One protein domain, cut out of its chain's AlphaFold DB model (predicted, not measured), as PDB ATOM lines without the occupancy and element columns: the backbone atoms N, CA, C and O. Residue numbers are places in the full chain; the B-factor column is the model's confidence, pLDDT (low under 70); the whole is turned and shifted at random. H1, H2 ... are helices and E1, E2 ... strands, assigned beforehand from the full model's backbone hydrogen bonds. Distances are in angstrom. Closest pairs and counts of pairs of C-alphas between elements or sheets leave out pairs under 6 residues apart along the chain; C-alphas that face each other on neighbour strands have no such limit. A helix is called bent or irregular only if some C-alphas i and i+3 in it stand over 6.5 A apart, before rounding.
ATOM      1  N   LEU A   6     190.423 158.680 188.156       48.94
ATOM      2  CA  LEU A   6     190.897 159.470 187.008       48.94
ATOM      3  C   LEU A   6     189.872 160.513 186.519       48.94
ATOM      4  O   LEU A   6     190.227 161.419 185.780       48.94
ATOM      5  N   ARG A   7     188.610 160.451 186.968       47.00
ATOM      6  CA  ARG A   7     187.555 161.399 186.564       47.00
ATOM      7  C   ARG A   7     187.476 162.688 187.390       47.00
ATOM      8  O   ARG A   7     186.733 163.593 187.007       47.00
ATOM      9  N   PHE A   8     188.222 162.804 188.492       46.22
ATOM     10  CA  PHE A   8     188.247 164.024 189.314       46.22
ATOM     11  C   PHE A   8     189.442 164.946 189.027       46.22
ATOM     12  O   PHE A   8     189.336 166.149 189.268       46.22
ATOM     13  N   GLY A   9     190.535 164.428 188.453       44.88
ATOM     14  CA  GLY A   9     191.710 165.233 188.085       44.88
ATOM     15  C   GLY A   9     191.423 166.255 186.977       44.88
ATOM     16  O   GLY A   9     191.817 167.416 187.083       44.88
ATOM     17  N   ASP A  10     190.642 165.869 185.965       47.00
ATOM     18  CA  ASP A  10     190.336 166.733 184.815       47.00
ATOM     19  C   ASP A  10     189.412 167.915 185.140       47.00
ATOM     20  O   ASP A  10     189.495 168.968 184.502       47.00
ATOM     21  N   LYS A  11     188.547 167.791 186.157       46.22
ATOM     22  CA  LYS A  11     187.612 168.866 186.547       46.22
ATOM     23  C   LYS A  11     188.229 169.930 187.459       46.22
ATOM     24  O   LYS A  11     187.684 171.030 187.542       46.22
ATOM     25  N   LEU A  12     189.344 169.634 188.129       47.25
ATOM     26  CA  LEU A  12     190.073 170.623 188.934       47.25
ATOM     27  C   LEU A  12     191.039 171.453 188.080       47.25
ATOM     28  O   LEU A  12     191.153 172.660 188.295       47.25
ATOM     29  N   LEU A  13     191.638 170.862 187.042       47.69
ATOM     30  CA  LEU A  13     192.507 171.590 186.109       47.69
ATOM     31  C   LEU A  13     191.738 172.582 185.224       47.69
ATOM     32  O   LEU A  13     192.261 173.642 184.889       47.69
ATOM     33  N   THR A  14     190.466 172.317 184.913       46.00
ATOM     34  CA  THR A  14     189.634 173.258 184.139       46.00
ATOM     35  C   THR A  14     189.124 174.455 184.947       46.00
ATOM     36  O   THR A  14     188.663 175.427 184.348       46.00
ATOM     37  N   ARG A  15     189.207 174.424 186.286       47.16
ATOM     38  CA  ARG A  15     188.807 175.548 187.158       47.16
ATOM     39  C   ARG A  15     189.973 176.428 187.627       47.16
ATOM     40  O   ARG A  15     189.709 177.528 188.098       47.16
ATOM     41  N   MET A  16     191.223 175.982 187.478       46.53
ATOM     42  CA  MET A  16     192.429 176.719 187.903       46.53
ATOM     43  C   MET A  16     193.286 177.279 186.763       46.53
ATOM     44  O   MET A  16     194.287 177.933 187.034       46.53
ATOM     45  N   VAL A  17     192.911 177.076 185.499       48.19
ATOM     46  CA  VAL A  17     193.546 177.788 184.385       48.19
ATOM     47  C   VAL A  17     192.553 178.828 183.884       48.19
ATOM     48  O   VAL A  17     191.610 178.482 183.166       48.19
ATOM     49  N   PRO A  18     192.680 180.098 184.301       43.84
ATOM     50  CA  PRO A  18     191.784 181.126 183.819       43.84
ATOM     51  C   PRO A  18     191.927 181.195 182.300       43.84
ATOM     52  O   PRO A  18     193.000 181.492 181.784       43.84
ATOM     53  N   LYS A  19     190.814 181.016 181.578       44.34
ATOM     54  CA  LYS A  19     190.663 181.334 180.142       44.34
ATOM     55  C   LYS A  19     191.091 182.772 179.775       44.34
ATOM     56  O   LYS A  19     191.093 183.133 178.606       44.34
ATOM     57  N   VAL A  20     191.478 183.576 180.763       44.84
ATOM     58  CA  VAL A  20     192.060 184.912 180.637       44.84
ATOM     59  C   VAL A  20     193.502 184.869 180.100       44.84
ATOM     60  O   VAL A  20     193.916 185.812 179.436       44.84
ATOM     61  N   THR A  21     194.259 183.774 180.267       47.69
ATOM     62  CA  THR A  21     195.601 183.651 179.653       47.69
ATOM     63  C   THR A  21     195.564 183.294 178.167       47.69
ATOM     64  O   THR A  21     196.529 183.561 177.458       47.69
ATOM     65  N   ALA A  22     194.448 182.757 177.667       45.75
ATOM     66  CA  ALA A  22     194.282 182.446 176.246       45.75
ATOM     67  C   ALA A  22     193.850 183.661 175.399       45.75
ATOM     68  O   ALA A  22     193.967 183.617 174.179       45.75
ATOM     69  N   LEU A  23     193.362 184.741 176.029       44.28
ATOM     70  CA  LEU A  23     192.847 185.936 175.340       44.28
ATOM     71  C   LEU A  23     193.733 187.192 175.466       44.28
ATOM     72  O   LEU A  23     193.405 188.205 174.855       44.28
ATOM     73  N   ALA A  24     194.831 187.160 176.230       42.69
ATOM     74  CA  ALA A  24     195.613 188.363 176.565       42.69
ATOM     75  C   ALA A  24     197.039 188.420 175.984       42.69
ATOM     76  O   ALA A  24     197.774 189.365 176.264       42.69
ATOM     77  N   GLY A  25     197.461 187.459 175.162       46.56
ATOM     78  CA  GLY A  25     198.814 187.484 174.621       46.56
ATOM     79  C   GLY A  25     198.893 186.873 173.244       46.56
ATOM     80  O   GLY A  25     198.942 185.654 173.122       46.56
ATOM     81  N   SER A  26     198.990 187.698 172.199       56.66
ATOM     82  CA  SER A  26     199.724 187.250 171.016       56.66
ATOM     83  C   SER A  26     201.062 186.716 171.534       56.66
ATOM     84  O   SER A  26     201.766 187.453 172.220       56.66
ATOM     85  N   PRO A  27     201.436 185.452 171.295       65.94
ATOM     86  CA  PRO A  27     202.601 184.900 171.982       65.94
ATOM     87  C   PRO A  27     203.903 185.611 171.555       65.94
ATOM     88  O   PRO A  27     204.915 185.499 172.233       65.94
ATOM     89  N   CYS A  28     203.828 186.409 170.487       72.31
ATOM     90  CA  CYS A  28     204.793 187.369 169.970       72.31
ATOM     91  C   CYS A  28     204.708 188.729 170.680       72.31
ATOM     92  O   CYS A  28     203.950 189.602 170.252       72.31
ATOM     93  N   GLN A  29     205.472 188.918 171.754       77.06
ATOM     94  CA  GLN A  29     205.524 190.193 172.491       77.06
ATOM     95  C   GLN A  29     206.936 190.588 172.934       77.06
ATOM     96  O   GLN A  29     207.165 191.746 173.283       77.06
ATOM     97  N   CYS A  30     207.904 189.671 172.883       81.25
ATOM     98  CA  CYS A  30     209.272 189.979 173.271       81.25
ATOM     99  C   CYS A  30     210.002 190.617 172.102       81.25
ATOM    100  O   CYS A  30     210.100 190.043 171.022       81.25
ATOM    101  N   ARG A  31     210.524 191.821 172.321       86.50
ATOM    102  CA  ARG A  31     211.320 192.535 171.330       86.50
ATOM    103  C   ARG A  31     212.796 192.253 171.572       86.50
ATOM    104  O   ARG A  31     213.325 192.575 172.634       86.50
ATOM    105  N   ARG A  32     213.472 191.708 170.568       85.94
ATOM    106  CA  ARG A  32     214.925 191.509 170.570       85.94
ATOM    107  C   ARG A  32     215.590 192.390 169.536       85.94
ATOM    108  O   ARG A  32     214.987 192.749 168.527       85.94
ATOM    109  N   ARG A  33     216.847 192.737 169.809       88.50
ATOM    110  CA  ARG A  33     217.715 193.451 168.876       88.50
ATOM    111  C   ARG A  33     218.248 192.458 167.842       88.50
ATOM    112  O   ARG A  33     218.681 191.369 168.202       88.50
ATOM    113  N   CYS A  34     218.217 192.843 166.576       88.50
ATOM    114  CA  CYS A  34     218.862 192.130 165.476       88.50
ATOM    115  C   CYS A  34     219.788 193.077 164.731       88.50
ATOM    116  O   CYS A  34     219.598 194.291 164.764       88.50
ATOM    117  N   CYS A  35     220.756 192.506 164.023       91.00
ATOM    118  CA  CYS A  35     221.634 193.253 163.140       91.00
ATOM    119  C   CYS A  35     221.644 192.579 161.781       91.00
ATOM    120  O   CYS A  35     221.855 191.370 161.680       91.00
ATOM    121  N   ARG A  36     221.357 193.354 160.737       87.69
ATOM    122  CA  ARG A  36     221.301 192.860 159.366       87.69
ATOM    123  C   ARG A  36     222.316 193.605 158.522       87.69
ATOM    124  O   ARG A  36     222.328 194.832 158.500       87.69
ATOM    125  N   VAL A  37     223.141 192.861 157.798       88.56
ATOM    126  CA  VAL A  37     224.084 193.442 156.840       88.56
ATOM    127  C   VAL A  37     223.298 193.938 155.625       88.56
ATOM    128  O   VAL A  37     222.642 193.154 154.940       88.56
ATOM    129  N   MET A  38     223.337 195.248 155.388       82.31
ATOM    130  CA  MET A  38     222.739 195.933 154.238       82.31
ATOM    131  C   MET A  38     223.879 196.580 153.437       82.31
ATOM    132  O   MET A  38     224.173 197.766 153.576       82.31
ATOM    133  N   GLY A  39     224.579 195.777 152.630       84.56
ATOM    134  CA  GLY A  39     225.763 196.219 151.886       84.56
ATOM    135  C   GLY A  39     227.004 196.331 152.777       84.56
ATOM    136  O   GLY A  39     227.379 195.361 153.427       84.56
ATOM    137  N   ALA A  40     227.647 197.502 152.807       83.50
ATOM    138  CA  ALA A  40     228.881 197.741 153.569       83.50
ATOM    139  C   ALA A  40     228.655 198.083 155.056       83.50
ATOM    140  O   ALA A  40     229.621 198.294 155.785       83.50
ATOM    141  N   ARG A  41     227.396 198.182 155.506       83.56
ATOM    142  CA  ARG A  41     227.044 198.540 156.888       83.56
ATOM    143  C   ARG A  41     226.124 197.497 157.509       83.56
ATOM    144  O   ARG A  41     225.237 196.955 156.841       83.56
ATOM    145  N   ALA A  42     226.339 197.223 158.792       86.44
ATOM    146  CA  ALA A  42     225.412 196.457 159.608       86.44
ATOM    147  C   ALA A  42     224.380 197.423 160.190       86.44
ATOM    148  O   ALA A  42     224.733 198.381 160.865       86.44
ATOM    149  N   VAL A  43     223.107 197.179 159.902       90.44
ATOM    150  CA  VAL A  43     222.009 198.017 160.381       90.44
ATOM    151  C   VAL A  43     221.299 197.289 161.512       90.44
ATOM    152  O   VAL A  43     220.864 196.143 161.364       90.44
ATOM    153  N   GLU A  44     221.187 197.964 162.647       92.44
ATOM    154  CA  GLU A  44     220.409 197.539 163.795       92.44
ATOM    155  C   GLU A  44     218.913 197.557 163.454       92.44
ATOM    156  O   GLU A  44     218.381 198.426 162.755       92.44
ATOM    157  N   GLY A  45     218.206 196.582 163.997       91.44
ATOM    158  CA  GLY A  45     216.767 196.509 163.977       91.44
ATOM    159  C   GLY A  45     216.240 195.806 165.211       91.44
ATOM    160  O   GLY A  45     216.963 195.484 166.158       91.44
ATOM    161  N   TYR A  46     214.947 195.541 165.184       90.12
ATOM    162  CA  TYR A  46     214.296 194.702 166.166       90.12
ATOM    163  C   TYR A  46     213.405 193.676 165.486       90.12
ATOM    164  O   TYR A  46     212.799 193.943 164.453       90.12
ATOM    165  N   TYR A  47     213.299 192.503 166.086       88.38
ATOM    166  CA  TYR A  47     212.287 191.523 165.727       88.38
ATOM    167  C   TYR A  47     211.449 191.216 166.957       88.38
ATOM    168  O   TYR A  47     211.881 191.410 168.098       88.38
ATOM    169  N   ILE A  48     210.219 190.788 166.707       86.62
ATOM    170  CA  ILE A  48     209.327 190.306 167.746       86.62
ATOM    171  C   ILE A  48     209.444 188.787 167.745       86.62
ATOM    172  O   ILE A  48     209.344 188.155 166.694       86.62
ATOM    173  N   GLU A  49     209.668 188.211 168.915       86.81
ATOM    174  CA  GLU A  49     209.734 186.773 169.131       86.81
ATOM    175  C   GLU A  49     208.705 186.320 170.157       86.81
ATOM    176  O   GLU A  49     208.172 187.099 170.965       86.81
ATOM    177  N   HIS A  50     208.451 185.021 170.125       84.00
ATOM    178  CA  HIS A  50     207.736 184.362 171.188       84.00
ATOM    179  C   HIS A  50     208.567 184.401 172.468       84.00
ATOM    180  O   HIS A  50     209.639 183.807 172.521       84.00
ATOM    181  N   CYS A  51     208.065 185.050 173.522       78.75
ATOM    182  CA  CYS A  51     208.812 185.184 174.781       78.75
ATOM    183  C   CYS A  51     209.188 183.835 175.409       78.75
ATOM    184  O   CYS A  51     210.209 183.724 176.077       78.75
ATOM    185  N   PHE A  52     208.340 182.823 175.217       75.94
ATOM    186  CA  PHE A  52     208.528 181.505 175.814       75.94
ATOM    187  C   PHE A  52     209.409 180.582 174.962       75.94
ATOM    188  O   PHE A  52     210.225 179.848 175.508       75.94
ATOM    189  N   SER A  53     209.258 180.607 173.634       77.56
ATOM    190  CA  SER A  53     209.962 179.678 172.736       77.56
ATOM    191  C   SER A  53     211.156 180.293 172.002       77.56
ATOM    192  O   SER A  53     211.896 179.563 171.347       77.56
ATOM    193  N   GLY A  54     211.332 181.617 172.048       70.56
ATOM    194  CA  GLY A  54     212.370 182.341 171.303       70.56
ATOM    195  C   GLY A  54     212.197 182.299 169.780       70.56
ATOM    196  O   GLY A  54     213.087 182.705 169.040       70.56
ATOM    197  N   SER A  55     211.074 181.779 169.277       79.56
ATOM    198  CA  SER A  55     210.843 181.668 167.835       79.56
ATOM    199  C   SER A  55     210.452 183.036 167.269       79.56
ATOM    200  O   SER A  55     209.606 183.728 167.840       79.56
ATOM    201  N   ALA A  56     211.078 183.449 166.166       76.12
ATOM    202  CA  ALA A  56     210.818 184.750 165.558       76.12
ATOM    203  C   ALA A  56     209.409 184.799 164.953       76.12
ATOM    204  O   ALA A  56     209.038 183.962 164.134       76.12
ATOM    205  N   CYS A  57     208.642 185.808 165.345       81.88
ATOM    206  CA  CYS A  57     207.298 186.062 164.839       81.88
ATOM    207  C   CYS A  57     207.287 187.004 163.644       81.88
ATOM    208  O   CYS A  57     206.399 186.949 162.798       81.88
ATOM    209  N   THR A  58     208.260 187.908 163.605       84.56
ATOM    210  CA  THR A  58     208.440 188.872 162.527       84.56
ATOM    211  C   THR A  58     209.876 188.820 162.027       84.56
ATOM    212  O   THR A  58     210.789 188.413 162.745       84.56
ATOM    213  N   GLY A  59     210.092 189.303 160.804       84.81
ATOM    214  CA  GLY A  59     211.436 189.635 160.340       84.81
ATOM    215  C   GLY A  59     212.059 190.779 161.151       84.81
ATOM    216  O   GLY A  59     211.388 191.457 161.934       84.81
ATOM    217  N   CYS A  60     213.358 190.994 160.942       88.19
ATOM    218  CA  CYS A  60     214.090 192.117 161.520       88.19
ATOM    219  C   CYS A  60     213.603 193.443 160.908       88.19
ATOM    220  O   CYS A  60     213.900 193.738 159.746       88.19
ATOM    221  N   ASN A  61     212.868 194.233 161.691       89.69
ATOM    222  CA  ASN A  61     212.468 195.597 161.363       89.69
ATOM    223  C   ASN A  61     213.629 196.541 161.664       89.69
ATOM    224  O   ASN A  61     213.967 196.790 162.823       89.69
ATOM    225  N   LEU A  62     214.261 197.046 160.610       89.31
ATOM    226  CA  LEU A  62     215.442 197.895 160.712       89.31
ATOM    227  C   LEU A  62     215.074 199.276 161.258       89.31
ATOM    228  O   LEU A  62     214.092 199.879 160.827       89.31
ATOM    229  N   THR A  63     215.869 199.782 162.200       85.75
ATOM    230  CA  THR A  63     215.705 201.128 162.779       85.75
ATOM    231  C   THR A  63     216.611 202.161 162.119       85.75
ATOM    232  O   THR A  63     216.469 203.350 162.392       85.75
ATOM    233  N   GLY A  64     217.535 201.719 161.259       76.75
ATOM    234  CA  GLY A  64     218.467 202.592 160.544       76.75
ATOM    235  C   GLY A  64     219.665 203.055 161.375       76.75
ATOM    236  O   GLY A  64     220.405 203.920 160.922       76.75
ATOM    237  N   ARG A  65     219.864 202.504 162.580       80.94
ATOM    238  CA  ARG A  65     221.089 202.712 163.367       80.94
ATOM    239  C   ARG A  65     222.159 201.725 162.926       80.94
ATOM    240  O   ARG A  65     221.814 200.622 162.518       80.94
ATOM    241  N   ASP A  66     223.425 202.103 163.028       84.88
ATOM    242  CA  ASP A  66     224.507 201.139 162.858       84.88
ATOM    243  C   ASP A  66     224.506 200.155 164.039       84.88
ATOM    244  O   ASP A  66     224.242 200.536 165.185       84.88
ATOM    245  N   CYS A  67     224.750 198.889 163.719       80.19
ATOM    246  CA  CYS A  67     225.127 197.853 164.666       80.19
ATOM    247  C   CYS A  67     226.661 197.720 164.652       80.19
ATOM    248  O   CYS A  67     227.220 197.519 165.745       80.19
TER     249      CYS A  67
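What this domain is: This is residues 6 to 67 of the 67 residues of an uncharacterized protein of Nonomuraea muscovyensis (UniProt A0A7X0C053). A narrow, strongly twisted sheet of three antiparallel strands makes the body at one end of a long rod, and a lone helix, H1, sticks out far from it on an extended stretch of chain. Residues 6 to 25, H1 among them, stand free, and this arm makes much of the length. The printed part has 62 residues, with one named helix and three named strands in the order H1, E1, E2, E3; the sheet's order is E1, E2, E3, and the class is mixed, helices and strands. The whole is extended, with a radius of gyration of the C-alphas of 19.2 A and spans of 64 by 20 by 12 A.

Where its parts are: Find C-alpha 6 at (190.897, 159.470, 187.008); from there H1 runs through residues 6 to 16, 17.3 A from first to last C-alpha. H1 is neither bent nor irregular, but only just: C-alphas 7 and 10 are 6.3 A apart. Go on to C-alpha 28 at (204.793, 187.369, 169.970), where E1 begins; it holds residues 28 to 38, measures 25.4 A and bends by 68 degrees at residue 31. E2, residues 41 to 50, is 27.9 A long. E3, residues 61 to 66, is 13.3 A long and ends at C-alpha 66, at (224.507, 201.139, 162.858).

How they stand to each other: Look first at the sheet, a meander, each strand the antiparallel neighbour of the one before. E1 and E2 form a hairpin, with 159 degrees between their directions; the C-alphas of Val 37 and Ala 42 face each other at 4.3 A. There you will find N 43 and O 36 at 2.8 A and N 34 and O 45 at 3.0 A, both within hydrogen-bond range. E2 and E3 form the next hairpin, at 144 degrees, where the C-alphas of Gly 45 and Leu 62 face each other at 3.8 A. Here N 44 and O 65 are 2.7 A apart and N 61 and O 46 are 2.8 A apart, within hydrogen-bond range. E1 and E3 are the edge strands, and their closest C-alphas, those of Arg 36 and Leu 62, are 7.8 A apart. H1 is not on the sheet and is apart from E2 and E3. In H1, 2 of 7 O i to N i+4 pairs and 2 of 8 O i to N i+3 pairs are within hydrogen-bond range.

The domain as a whole: The two C-alphas farthest apart are those of Arg 7 and Ala 40, at 64.2 A. Without residues 6 to 25 the body has 42 residues and spans 34 by 13 by 11 A. The printed part has no cut and ends at Cys 67, the chain's last residue. The link from H1 to E1, 11 residues, is long; that from E1 to E2 is tight, and that from E2 to E3, 10 residues, is short. The mean pLDDT of the printed part is 71.1, and residues 6 to 27 are under 70.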